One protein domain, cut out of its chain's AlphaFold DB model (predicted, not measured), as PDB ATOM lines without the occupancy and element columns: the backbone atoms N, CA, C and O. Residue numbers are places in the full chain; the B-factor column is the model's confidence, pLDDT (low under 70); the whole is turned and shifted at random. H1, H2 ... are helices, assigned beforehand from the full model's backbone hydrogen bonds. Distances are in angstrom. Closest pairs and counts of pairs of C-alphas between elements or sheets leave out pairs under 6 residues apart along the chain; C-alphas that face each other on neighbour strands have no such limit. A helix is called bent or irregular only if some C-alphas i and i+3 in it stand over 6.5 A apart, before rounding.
ATOM      1  N   LEU A 241     428.518-193.330  19.330       88.12
ATOM      2  CA  LEU A 241     427.605-192.347  19.910       88.12
ATOM      3  C   LEU A 241     426.296-192.296  19.115       88.12
ATOM      4  O   LEU A 241     425.225-192.427  19.703       88.12
ATOM      5  N   ALA A 242     426.373-192.173  17.787       84.19
ATOM      6  CA  ALA A 242     425.196-192.176  16.925       84.19
ATOM      7  C   ALA A 242     424.401-193.482  17.069       84.19
ATOM      8  O   ALA A 242     423.196-193.433  17.313       84.19
ATOM      9  N   LEU A 243     425.067-194.639  17.002       87.00
ATOM     10  CA  LEU A 243     424.444-195.956  17.176       87.00
ATOM     11  C   LEU A 243     423.721-196.074  18.526       87.00
ATOM     12  O   LEU A 243     422.590-196.553  18.582       87.00
ATOM     13  N   SER A 244     424.343-195.591  19.603       86.69
ATOM     14  CA  SER A 244     423.765-195.613  20.953       86.69
ATOM     15  C   SER A 244     422.530-194.718  21.063       86.69
ATOM     16  O   SER A 244     421.528-195.122  21.651       86.69
ATOM     17  N   ILE A 245     422.561-193.525  20.458       83.62
ATOM     18  CA  ILE A 245     421.402-192.622  20.420       83.62
ATOM     19  C   ILE A 245     420.272-193.242  19.584       83.62
ATOM     20  O   ILE A 245     419.115-193.185  19.993       83.62
ATOM     21  N   PHE A 246     420.578-193.892  18.456       82.50
ATOM     22  CA  PHE A 246     419.573-194.614  17.668       82.50
ATOM     23  C   PHE A 246     418.951-195.779  18.445       82.50
ATOM     24  O   PHE A 246     417.731-195.934  18.422       82.50
ATOM     25  N   ALA A 247     419.757-196.560  19.170       85.62
ATOM     26  CA  ALA A 247     419.265-197.640  20.022       85.62
ATOM     27  C   ALA A 247     418.357-197.108  21.146       85.62
ATOM     28  O   ALA A 247     417.267-197.638  21.362       85.62
ATOM     29  N   LEU A 248     418.758-196.022  21.814       84.06
ATOM     30  CA  LEU A 248     417.939-195.358  22.829       84.06
ATOM     31  C   LEU A 248     416.621-194.838  22.236       84.06
ATOM     32  O   LEU A 248     415.554-195.087  22.795       84.06
ATOM     33  N   GLY A 249     416.675-194.172  21.079       77.81
ATOM     34  CA  GLY A 249     415.493-193.698  20.358       77.81
ATOM     35  C   GLY A 249     414.534-194.835  19.984       77.81
ATOM     36  O   GLY A 249     413.320-194.712  20.169       77.81
ATOM     37  N   ALA A 250     415.066-195.976  19.537       80.31
ATOM     38  CA  ALA A 250     414.273-197.172  19.270       80.31
ATOM     39  C   ALA A 250     413.570-197.677  20.542       80.31
ATOM     40  O   ALA A 250     412.356-197.848  20.533       80.31
ATOM     41  N   VAL A 251     414.277-197.805  21.672       84.38
ATOM     42  CA  VAL A 251     413.669-198.233  22.949       84.38
ATOM     43  C   VAL A 251     412.580-197.261  23.420       84.38
ATOM     44  O   VAL A 251     411.521-197.678  23.898       84.38
ATOM     45  N   LEU A 252     412.798-195.952  23.279       79.00
ATOM     46  CA  LEU A 252     411.828-194.928  23.677       79.00
ATOM     47  C   LEU A 252     410.551-194.963  22.825       79.00
ATOM     48  O   LEU A 252     409.453-194.757  23.349       79.00
ATOM     49  N   THR A 253     410.678-195.275  21.533       73.12
ATOM     50  CA  THR A 253     409.528-195.426  20.628       73.12
ATOM     51  C   THR A 253     408.786-196.740  20.857       73.12
ATOM     52  O   THR A 253     407.562-196.721  20.967       73.12
ATOM     53  N   THR A 254     409.488-197.865  21.037       78.50
ATOM     54  CA  THR A 254     408.851-199.171  21.282       78.50
ATOM     55  C   THR A 254     408.219-199.282  22.667       78.50
ATOM     56  O   THR A 254     407.209-199.959  22.827       78.50
ATOM     57  N   SER A 255     408.778-198.615  23.683       82.94
ATOM     58  CA  SER A 255     408.215-198.605  25.046       82.94
ATOM     59  C   SER A 255     406.925-197.785  25.170       82.94
ATOM     60  O   SER A 255     406.254-197.839  26.203       82.94
ATOM     61  N   GLY A 256     406.580-196.988  24.152       79.25
ATOM     62  CA  GLY A 256     405.437-196.077  24.185       79.25
ATOM     63  C   GLY A 256     405.615-194.890  25.139       79.25
ATOM     64  O   GLY A 256     404.679-194.110  25.313       79.25
ATOM     65  N   LEU A 257     406.795-194.713  25.751       80.75
ATOM     66  CA  LEU A 257     407.085-193.573  26.623       80.75
ATOM     67  C   LEU A 257     406.951-192.258  25.854       80.75
ATOM     68  O   LEU A 257     406.283-191.340  26.328       80.75
ATOM     69  N   THR A 258     407.515-192.192  24.645       76.00
ATOM     70  CA  THR A 258     407.401-191.006  23.792       76.00
ATOM     71  C   THR A 258     405.937-190.668  23.514       76.00
ATOM     72  O   THR A 258     405.541-189.518  23.660       76.00
ATOM     73  N   TYR A 259     405.102-191.670  23.227       74.81
ATOM     74  CA  TYR A 259     403.664-191.480  23.018       74.81
ATOM     75  C   TYR A 259     402.947-190.943  24.271       74.81
ATOM     76  O   TYR A 259     402.152-190.008  24.186       74.81
ATOM     77  N   ARG A 260     403.266-191.462  25.464       81.69
ATOM     78  CA  ARG A 260     402.696-190.955  26.728       81.69
ATOM     79  C   ARG A 260     403.089-189.502  26.999       81.69
ATOM     80  O   ARG A 260     402.237-188.715  27.400       81.69
ATOM     81  N   LEU A 261     404.354-189.142  26.772       76.00
ATOM     82  CA  LEU A 261     404.840-187.767  26.946       76.00
ATOM     83  C   LEU A 261     404.127-186.800  26.000       76.00
ATOM     84  O   LEU A 261     403.666-185.743  26.427       76.00
ATOM     85  N   VAL A 262     403.976-187.202  24.742       73.44
ATOM     86  CA  VAL A 262     403.232-186.463  23.719       73.44
ATOM     87  C   VAL A 262     401.786-186.198  24.162       73.44
ATOM     88  O   VAL A 262     401.327-185.056  24.114       73.44
ATOM     89  N   LEU A 263     401.081-187.216  24.670       74.44
ATOM     90  CA  LEU A 263     399.707-187.065  25.161       74.44
ATOM     91  C   LEU A 263     399.600-186.151  26.391       74.44
ATOM     92  O   LEU A 263     398.657-185.367  26.490       74.44
ATOM     93  N   ILE A 264     400.554-186.227  27.326       80.44
ATOM     94  CA  ILE A 264     400.591-185.346  28.507       80.44
ATOM     95  C   ILE A 264     400.727-183.883  28.074       80.44
ATOM     96  O   ILE A 264     400.013-183.020  28.585       80.44
ATOM     97  N   ILE A 265     401.605-183.610  27.107       74.38
ATOM     98  CA  ILE A 265     401.830-182.265  26.573       74.38
ATOM     99  C   ILE A 265     400.582-181.757  25.840       74.38
ATOM    100  O   ILE A 265     400.173-180.618  26.052       74.38
ATOM    101  N   LEU A 266     399.930-182.600  25.032       71.69
ATOM    102  CA  LEU A 266     398.692-182.223  24.346       71.69
ATOM    103  C   LEU A 266     397.531-181.953  25.298       71.69
ATOM    104  O   LEU A 266     396.756-181.034  25.059       71.69
ATOM    105  N   LYS A 267     397.424-182.706  26.397       75.31
ATOM    106  CA  LYS A 267     396.408-182.453  27.425       75.31
ATOM    107  C   LYS A 267     396.585-181.081  28.084       75.31
ATOM    108  O   LYS A 267     395.605-180.493  28.532       75.31
ATOM    109  N   ALA A 268     397.817-180.580  28.149       76.75
ATOM    110  CA  ALA A 268     398.130-179.258  28.685       76.75
ATOM    111  C   ALA A 268     398.000-178.127  27.644       76.75
ATOM    112  O   ALA A 268     398.067-176.955  28.016       76.75
ATOM    113  N   ALA A 269     397.827-178.445  26.356       74.25
ATOM    114  CA  ALA A 269     397.782-177.453  25.290       74.25
ATOM    115  C   ALA A 269     396.406-176.746  25.224       74.25
ATOM    116  O   ALA A 269     395.375-177.419  25.150       74.25
ATOM    117  N   PRO A 270     396.350-175.398  25.223       69.69
ATOM    118  CA  PRO A 270     395.095-174.664  25.065       69.69
ATOM    119  C   PRO A 270     394.426-174.897  23.695       69.69
ATOM    120  O   PRO A 270     395.101-175.094  22.686       69.69
ATOM    121  N   GLN A 271     393.086-174.815  23.642       66.50
ATOM    122  CA  GLN A 271     392.251-175.089  22.452       66.50
ATOM    123  C   GLN A 271     392.315-173.991  21.364       66.50
ATOM    124  O   GLN A 271     391.294-173.490  20.897       66.50
ATOM    125  N   SER A 272     393.514-173.585  20.949       73.56
ATOM    126  CA  SER A 272     393.726-172.592  19.890       73.56
ATOM    127  C   SER A 272     394.537-173.179  18.738       73.56
ATOM    128  O   SER A 272     395.516-173.891  18.953       73.56
ATOM    129  N   GLN A 273     394.169-172.822  17.504       68.44
ATOM    130  CA  GLN A 273     394.886-173.158  16.265       68.44
ATOM    131  C   GLN A 273     396.371-172.819  16.317       68.44
ATOM    132  O   GLN A 273     397.206-173.619  15.898       68.44
ATOM    133  N   PHE A 274     396.704-171.677  16.907       73.44
ATOM    134  CA  PHE A 274     398.091-171.295  17.112       73.44
ATOM    135  C   PHE A 274     398.779-172.160  18.175       73.44
ATOM    136  O   PHE A 274     399.915-172.586  17.984       73.44
ATOM    137  N   SER A 275     398.080-172.463  19.272       71.94
ATOM    138  CA  SER A 275     398.635-173.269  20.359       71.94
ATOM    139  C   SER A 275     398.974-174.681  19.903       71.94
ATOM    140  O   SER A 275     400.040-175.175  20.238       71.94
ATOM    141  N   TYR A 276     398.119-175.319  19.105       74.31
ATOM    142  CA  TYR A 276     398.401-176.648  18.569       74.31
ATOM    143  C   TYR A 276     399.618-176.658  17.641       74.31
ATOM    144  O   TYR A 276     400.483-177.522  17.781       74.31
ATOM    145  N   GLY A 277     399.735-175.666  16.750       76.25
ATOM    146  CA  GLY A 277     400.916-175.505  15.898       76.25
ATOM    147  C   GLY A 277     402.197-175.277  16.707       76.25
ATOM    148  O   GLY A 277     403.219-175.909  16.441       76.25
ATOM    149  N   LEU A 278     402.131-174.437  17.744       79.94
ATOM    150  CA  LEU A 278     403.254-174.178  18.645       79.94
ATOM    151  C   LEU A 278     403.628-175.417  19.471       79.94
ATOM    152  O   LEU A 278     404.810-175.708  19.628       79.94
ATOM    153  N   THR A 279     402.646-176.175  19.961       77.38
ATOM    154  CA  THR A 279     402.867-177.428  20.691       77.38
ATOM    155  C   THR A 279     403.549-178.462  19.804       77.38
ATOM    156  O   THR A 279     404.543-179.042  20.225       77.38
ATOM    157  N   LEU A 280     403.085-178.652  18.566       77.81
ATOM    158  CA  LEU A 280     403.710-179.567  17.605       77.81
ATOM    159  C   LEU A 280     405.143-179.149  17.262       77.81
ATOM    160  O   LEU A 280     406.038-179.993  17.227       77.81
ATOM    161  N   PHE A 281     405.372-177.848  17.069       81.50
ATOM    162  CA  PHE A 281     406.704-177.300  16.833       81.50
ATOM    163  C   PHE A 281     407.643-177.552  18.020       81.50
ATOM    164  O   PHE A 281     408.723-178.118  17.847       81.50
ATOM    165  N   MET A 282     407.217-177.195  19.235       79.81
ATOM    166  CA  MET A 282     408.000-177.408  20.455       79.81
ATOM    167  C   MET A 282     408.270-178.890  20.691       79.81
ATOM    168  O   MET A 282     409.373-179.275  21.065       79.81
ATOM    169  N   MET A 283     407.294-179.748  20.416       76.75
ATOM    170  CA  MET A 283     407.454-181.185  20.560       76.75
ATOM    171  C   MET A 283     408.444-181.754  19.542       76.75
ATOM    172  O   MET A 283     409.312-182.538  19.913       76.75
ATOM    173  N   GLY A 284     408.391-181.305  18.284       77.94
ATOM    174  CA  GLY A 284     409.396-181.638  17.274       77.94
ATOM    175  C   GLY A 284     410.804-181.183  17.672       77.94
ATOM    176  O   GLY A 284     411.766-181.928  17.472       77.94
ATOM    177  N   LEU A 285     410.916-180.005  18.299       81.56
ATOM    178  CA  LEU A 285     412.168-179.464  18.829       81.56
ATOM    179  C   LEU A 285     412.721-180.344  19.962       81.56
ATOM    180  O   LEU A 285     413.857-180.806  19.855       81.56
ATOM    181  N   PHE A 286     411.915-180.653  20.984       79.75
ATOM    182  CA  PHE A 286     412.306-181.501  22.120       79.75
ATOM    183  C   PHE A 286     412.580-182.958  21.732       79.75
ATOM    184  O   PHE A 286     413.412-183.612  22.358       79.75
ATOM    185  N   LEU A 287     411.925-183.469  20.687       75.38
ATOM    186  CA  LEU A 287     412.196-184.804  20.163       75.38
ATOM    187  C   LEU A 287     413.504-184.875  19.368       75.38
ATOM    188  O   LEU A 287     414.027-185.969  19.215       75.38
ATOM    189  N   THR A 288     414.066-183.761  18.885       80.81
ATOM    190  CA  THR A 288     415.323-183.745  18.103       80.81
ATOM    191  C   THR A 288     416.507-184.434  18.801       80.81
ATOM    192  O   THR A 288     417.132-185.284  18.171       80.81
ATOM    193  N   PRO A 289     416.839-184.130  20.073       73.12
ATOM    194  CA  PRO A 289     417.936-184.808  20.768       73.12
ATOM    195  C   PRO A 289     417.631-186.273  21.124       73.12
ATOM    196  O   PRO A 289     418.554-187.053  21.334       73.12
ATOM    197  N   ILE A 290     416.351-186.645  21.202       74.62
ATOM    198  CA  ILE A 290     415.899-187.987  21.602       74.62
ATOM    199  C   ILE A 290     415.807-188.925  20.389       74.62
ATOM    200  O   ILE A 290     416.150-190.103  20.463       74.62
ATOM    201  N   LEU A 291     415.331-188.391  19.267       74.94
ATOM    202  CA  LEU A 291     415.141-189.057  17.989       74.94
ATOM    203  C   LEU A 291     415.944-188.297  16.927       74.94
ATOM    204  O   LEU A 291     415.416-187.386  16.281       74.94
ATOM    205  N   PRO A 292     417.221-188.667  16.721       68.00
ATOM    206  CA  PRO A 292     418.106-187.951  15.806       68.00
ATOM    207  C   PRO A 292     417.672-188.094  14.339       68.00
ATOM    208  O   PRO A 292     418.010-187.241  13.519       68.00
ATOM    209  N   SER A 293     416.892-189.125  13.980       72.00
ATOM    210  CA  SER A 293     416.347-189.248  12.624       72.00
ATOM    211  C   SER A 293     415.163-188.307  12.411       72.00
ATOM    212  O   SER A 293     414.157-188.346  13.123       72.00
ATOM    213  N   ALA A 294     415.243-187.488  11.360       68.00
ATOM    214  CA  ALA A 294     414.100-186.707  10.888       68.00
ATOM    215  C   ALA A 294     412.902-187.618  10.557       68.00
ATOM    216  O   ALA A 294     411.794-187.358  11.019       68.00
ATOM    217  N   ASN A 295     413.153-188.737   9.868       64.31
ATOM    218  CA  ASN A 295     412.122-189.711   9.494       64.31
ATOM    219  C   ASN A 295     411.463-190.397  10.705       64.31
ATOM    220  O   ASN A 295     410.263-190.648  10.692       64.31
ATOM    221  N   GLY A 296     412.215-190.670  11.777       66.00
ATOM    222  CA  GLY A 296     411.645-191.270  12.990       66.00
ATOM    223  C   GLY A 296     410.727-190.303  13.739       66.00
ATOM    224  O   GLY A 296     409.687-190.703  14.261       66.00
ATOM    225  N   ARG A 297     411.072-189.008  13.747       72.56
ATOM    226  CA  ARG A 297     410.227-187.963  14.341       72.56
ATOM    227  C   ARG A 297     408.936-187.761  13.563       72.56
ATOM    228  O   ARG A 297     407.881-187.693  14.184       72.56
ATOM    229  N   THR A 298     408.992-187.692  12.233       66.62
ATOM    230  CA  THR A 298     407.779-187.531  11.417       66.62
ATOM    231  C   THR A 298     406.829-188.705  11.618       66.62
ATOM    232  O   THR A 298     405.667-188.469  11.917       66.62
ATOM    233  N   GLN A 299     407.330-189.942  11.588       64.69
ATOM    234  CA  GLN A 299     406.515-191.148  11.759       64.69
ATOM    235  C   GLN A 299     405.788-191.209  13.113       64.69
ATOM    236  O   GLN A 299     404.665-191.700  13.191       64.69
ATOM    237  N   LEU A 300     406.400-190.676  14.173       67.75
ATOM    238  CA  LEU A 300     405.783-190.589  15.497       67.75
ATOM    239  C   LEU A 300     404.725-189.478  15.590       67.75
ATOM    240  O   LEU A 300     403.719-189.631  16.278       67.75
ATOM    241  N   LEU A 301     404.956-188.359  14.900       69.19
ATOM    242  CA  LEU A 301     404.060-187.204  14.888       69.19
ATOM    243  C   LEU A 301     402.872-187.378  13.936       69.19
ATOM    244  O   LEU A 301     401.837-186.765  14.159       69.19
ATOM    245  N   THR A 302     402.996-188.196  12.887       66.19
ATOM    246  CA  THR A 302     401.938-188.414  11.891       66.19
ATOM    247  C   THR A 302     400.606-188.873  12.491       66.19
ATOM    248  O   THR A 302     399.625-188.180  12.239       66.19
ATOM    249  N   PRO A 303     400.514-189.970  13.274       61.69
ATOM    250  CA  PRO A 303     399.225-190.404  13.824       61.69
ATOM    251  C   PRO A 303     398.601-189.326  14.713       61.69
ATOM    252  O   PRO A 303     397.419-189.038  14.601       61.69
ATOM    253  N   LEU A 304     399.424-188.625  15.493       65.25
ATOM    254  CA  LEU A 304     398.971-187.519  16.325       65.25
ATOM    255  C   LEU A 304     398.387-186.357  15.516       65.25
ATOM    256  O   LEU A 304     397.360-185.791  15.875       65.25
ATOM    257  N   LEU A 305     399.062-185.977  14.430       66.62
ATOM    258  CA  LEU A 305     398.578-184.951  13.513       66.62
ATOM    259  C   LEU A 305     397.250-185.366  12.880       66.62
ATOM    260  O   LEU A 305     396.367-184.523  12.749       66.62
ATOM    261  N   MET A 306     397.098-186.645  12.525       60.31
ATOM    262  CA  MET A 306     395.844-187.176  11.990       60.31
ATOM    263  C   MET A 306     394.718-187.096  13.026       60.31
ATOM    264  O   MET A 306     393.674-186.528  12.714       60.31
ATOM    265  N   ASP A 307     394.964-187.516  14.271       63.19
ATOM    266  CA  ASP A 307     393.989-187.428  15.369       63.19
ATOM    267  C   ASP A 307     393.562-185.971  15.640       63.19
ATOM    268  O   ASP A 307     392.392-185.671  15.886       63.19
ATOM    269  N   MET A 308     394.509-185.027  15.567       63.66
ATOM    270  CA  MET A 308     394.237-183.596  15.736       63.66
ATOM    271  C   MET A 308     393.396-183.025  14.589       63.66
ATOM    272  O   MET A 308     392.482-182.235  14.834       63.66
ATOM    273  N   VAL A 309     393.695-183.411  13.346       63.88
ATOM    274  CA  VAL A 309     392.925-183.003  12.161       63.88
ATOM    275  C   VAL A 309     391.508-183.566  12.227       63.88
ATOM    276  O   VAL A 309     390.557-182.828  11.972       63.88
ATOM    277  N   GLU A 310     391.352-184.827  12.624       60.88
ATOM    278  CA  GLU A 310     390.053-185.480  12.782       60.88
ATOM    279  C   GLU A 310     389.212-184.804  13.875       60.88
ATOM    280  O   GLU A 310     388.079-184.387  13.620       60.88
ATOM    281  N   ALA A 311     389.789-184.561  15.058       62.75
ATOM    282  CA  ALA A 311     389.121-183.838  16.144       62.75
ATOM    283  C   ALA A 311     388.672-182.425  15.727       62.75
ATOM    284  O   ALA A 311     387.609-181.943  16.131       62.75
ATOM    285  N   TRP A 312     389.457-181.752  14.886       62.88
ATOM    286  CA  TRP A 312     389.095-180.452  14.329       62.88
ATOM    287  C   TRP A 312     387.991-180.499  13.284       62.88
ATOM    288  O   TRP A 312     387.118-179.626  13.290       62.88
ATOM    289  N   GLN A 313     388.007-181.489  12.393       58.84
ATOM    290  CA  GLN A 313     386.925-181.684  11.431       58.84
ATOM    291  C   GLN A 313     385.607-181.972  12.157       58.84
ATOM    292  O   GLN A 313     384.593-181.350  11.837       58.84
ATOM    293  N   LEU A 314     385.643-182.790  13.213       51.59
ATOM    294  CA  LEU A 314     384.495-183.053  14.084       51.59
ATOM    295  C   LEU A 314     383.984-181.779  14.776       51.59
ATOM    296  O   LEU A 314     382.777-181.540  14.800       51.59
ATOM    297  N   HIS A 315     384.871-180.908  15.273       50.91
ATOM    298  CA  HIS A 315     384.462-179.630  15.868       50.91
ATOM    299  C   HIS A 315     383.808-178.685  14.845       50.91
ATOM    300  O   HIS A 315     382.837-177.997  15.162       50.91
ATOM    301  N   LYS A 316     384.306-178.657  13.601       51.53
ATOM    302  CA  LYS A 316     383.749-177.824  12.523       51.53
ATOM    303  C   LYS A 316     382.362-178.312  12.087       51.53
ATOM    304  O   LYS A 316     381.475-177.487  11.884       51.53
ATOM    305  N   ILE A 317     382.171-179.631  12.010       44.03
ATOM    306  CA  ILE A 317     380.882-180.276  11.710       44.03
ATOM    307  C   ILE A 317     379.878-180.042  12.849       44.03
ATOM    308  O   ILE A 317     378.750-179.631  12.595       44.03
ATOM    309  N   ALA A 318     380.294-180.204  14.109       39.53
ATOM    310  CA  ALA A 318     379.439-179.940  15.268       39.53
ATOM    311  C   ALA A 318     378.964-178.478  15.330       39.53
ATOM    312  O   ALA A 318     377.833-178.212  15.719       39.53
ATOM    313  N   LYS A 319     379.795-177.520  14.897       40.59
ATOM    314  CA  LYS A 319     379.429-176.096  14.843       40.59
ATOM    315  C   LYS A 319     378.443-175.763  13.715       40.59
ATOM    316  O   LYS A 319     377.690-174.807  13.849       40.59
ATOM    317  N   LEU A 320     378.447-176.541  12.630       43.34
ATOM    318  CA  LEU A 320     377.490-176.428  11.520       43.34
ATOM    319  C   LEU A 320     376.127-177.063  11.842       43.34
ATOM    320  O   LEU A 320     375.138-176.674  11.240       43.34
ATOM    321  N   LEU A 321     376.069-178.002  12.790       39.56
ATOM    322  CA  LEU A 321     374.833-178.662  13.239       39.56
ATOM    323  C   LEU A 321     374.078-177.897  14.345       39.56
ATOM    324  O   LEU A 321     373.017-178.340  14.776       39.56
ATOM    325  N   VAL A 322     374.623-176.776  14.827       44.31
ATOM    326  CA  VAL A 322     374.032-175.935  15.891       44.31
ATOM    327  C   VAL A 322     373.439-174.626  15.324       44.31
ATOM    328  O   VAL A 322     373.076-173.726  16.077       44.31
TER     329      VAL A 322
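Overview. This is residues 241 to 322 of the 323 residues of the protein "Cyclic nucleotide-binding domain-containing protein" of Moorea sp. SIO2B7 (UniProt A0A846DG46). Helices H2, H3 and H4 make a loose up-and-down bundle, each running against the one before it in the chain. H1 reaches out from one end of it, and residues 313 to 322, of which 313 to 320 belong to H4, stick out at the other. The 82 printed residues hold four named helices, H1, H2, H3 and H4 in that order, and no named strand: all helix. The whole is loose, with a radius of gyration of the C-alphas of 15.0 A, and a rod spanning 56 by 20 by 20 A.

Along the chain. H1 is residues 241 to 254, 20.0 A long, from C-alpha 241 at (427.605, -192.347, 19.910). H2 is residues 257 to 268, 17.0 A. H3 is residues 273 to 287, 21.2 A, from C-alpha 273 at (394.886, -173.158, 16.265). H4 is residues 294 to 320, 38.0 A, ending at C-alpha 320 at (377.490, -176.428, 11.520). H4 has a kink of 35 degrees near residue 301 and is only just irregular: C-alphas 300 and 303 are 6.8 A apart.

Arrangement. H2 and H3 form a helical hairpin at a shallow tilt of 28 degrees, opposite ways. They only just touch, with 3 pairs of C-alphas within 8 A, through residues 262 to 266 and 279 to 283 alone; the closest C-alphas, of Leu 266 and Thr 279, are 7.3 A apart. H3 and H4 are close but not clearly touching, at a shallow tilt of 16 degrees, opposite ways; their closest C-alphas, of Leu 287 and Arg 297, are 6.9 A apart. H2 and H4 are close but not clearly touching; their closest C-alphas, of Tyr 259 and Leu 300, are 7.9 A apart. H1 is close to H2 but not clearly touching, at a steep tilt of 66 degrees, with the closest C-alphas, of Leu 252 and Thr 258, 5.9 A apart. H1 and H3 are apart. Every O i to N i+4 pair is within hydrogen-bond range in H1, H2 and H3, and 21 of 23 are in H4.

Size, cuts and confidence. The C-alphas of Leu 241 and Val 322, the two farthest apart, are 56.2 A apart. The printed part has no cut and no long link. The mean pLDDT of the printed part is 70.9; 32 residues are under 70, among them 298 to 322.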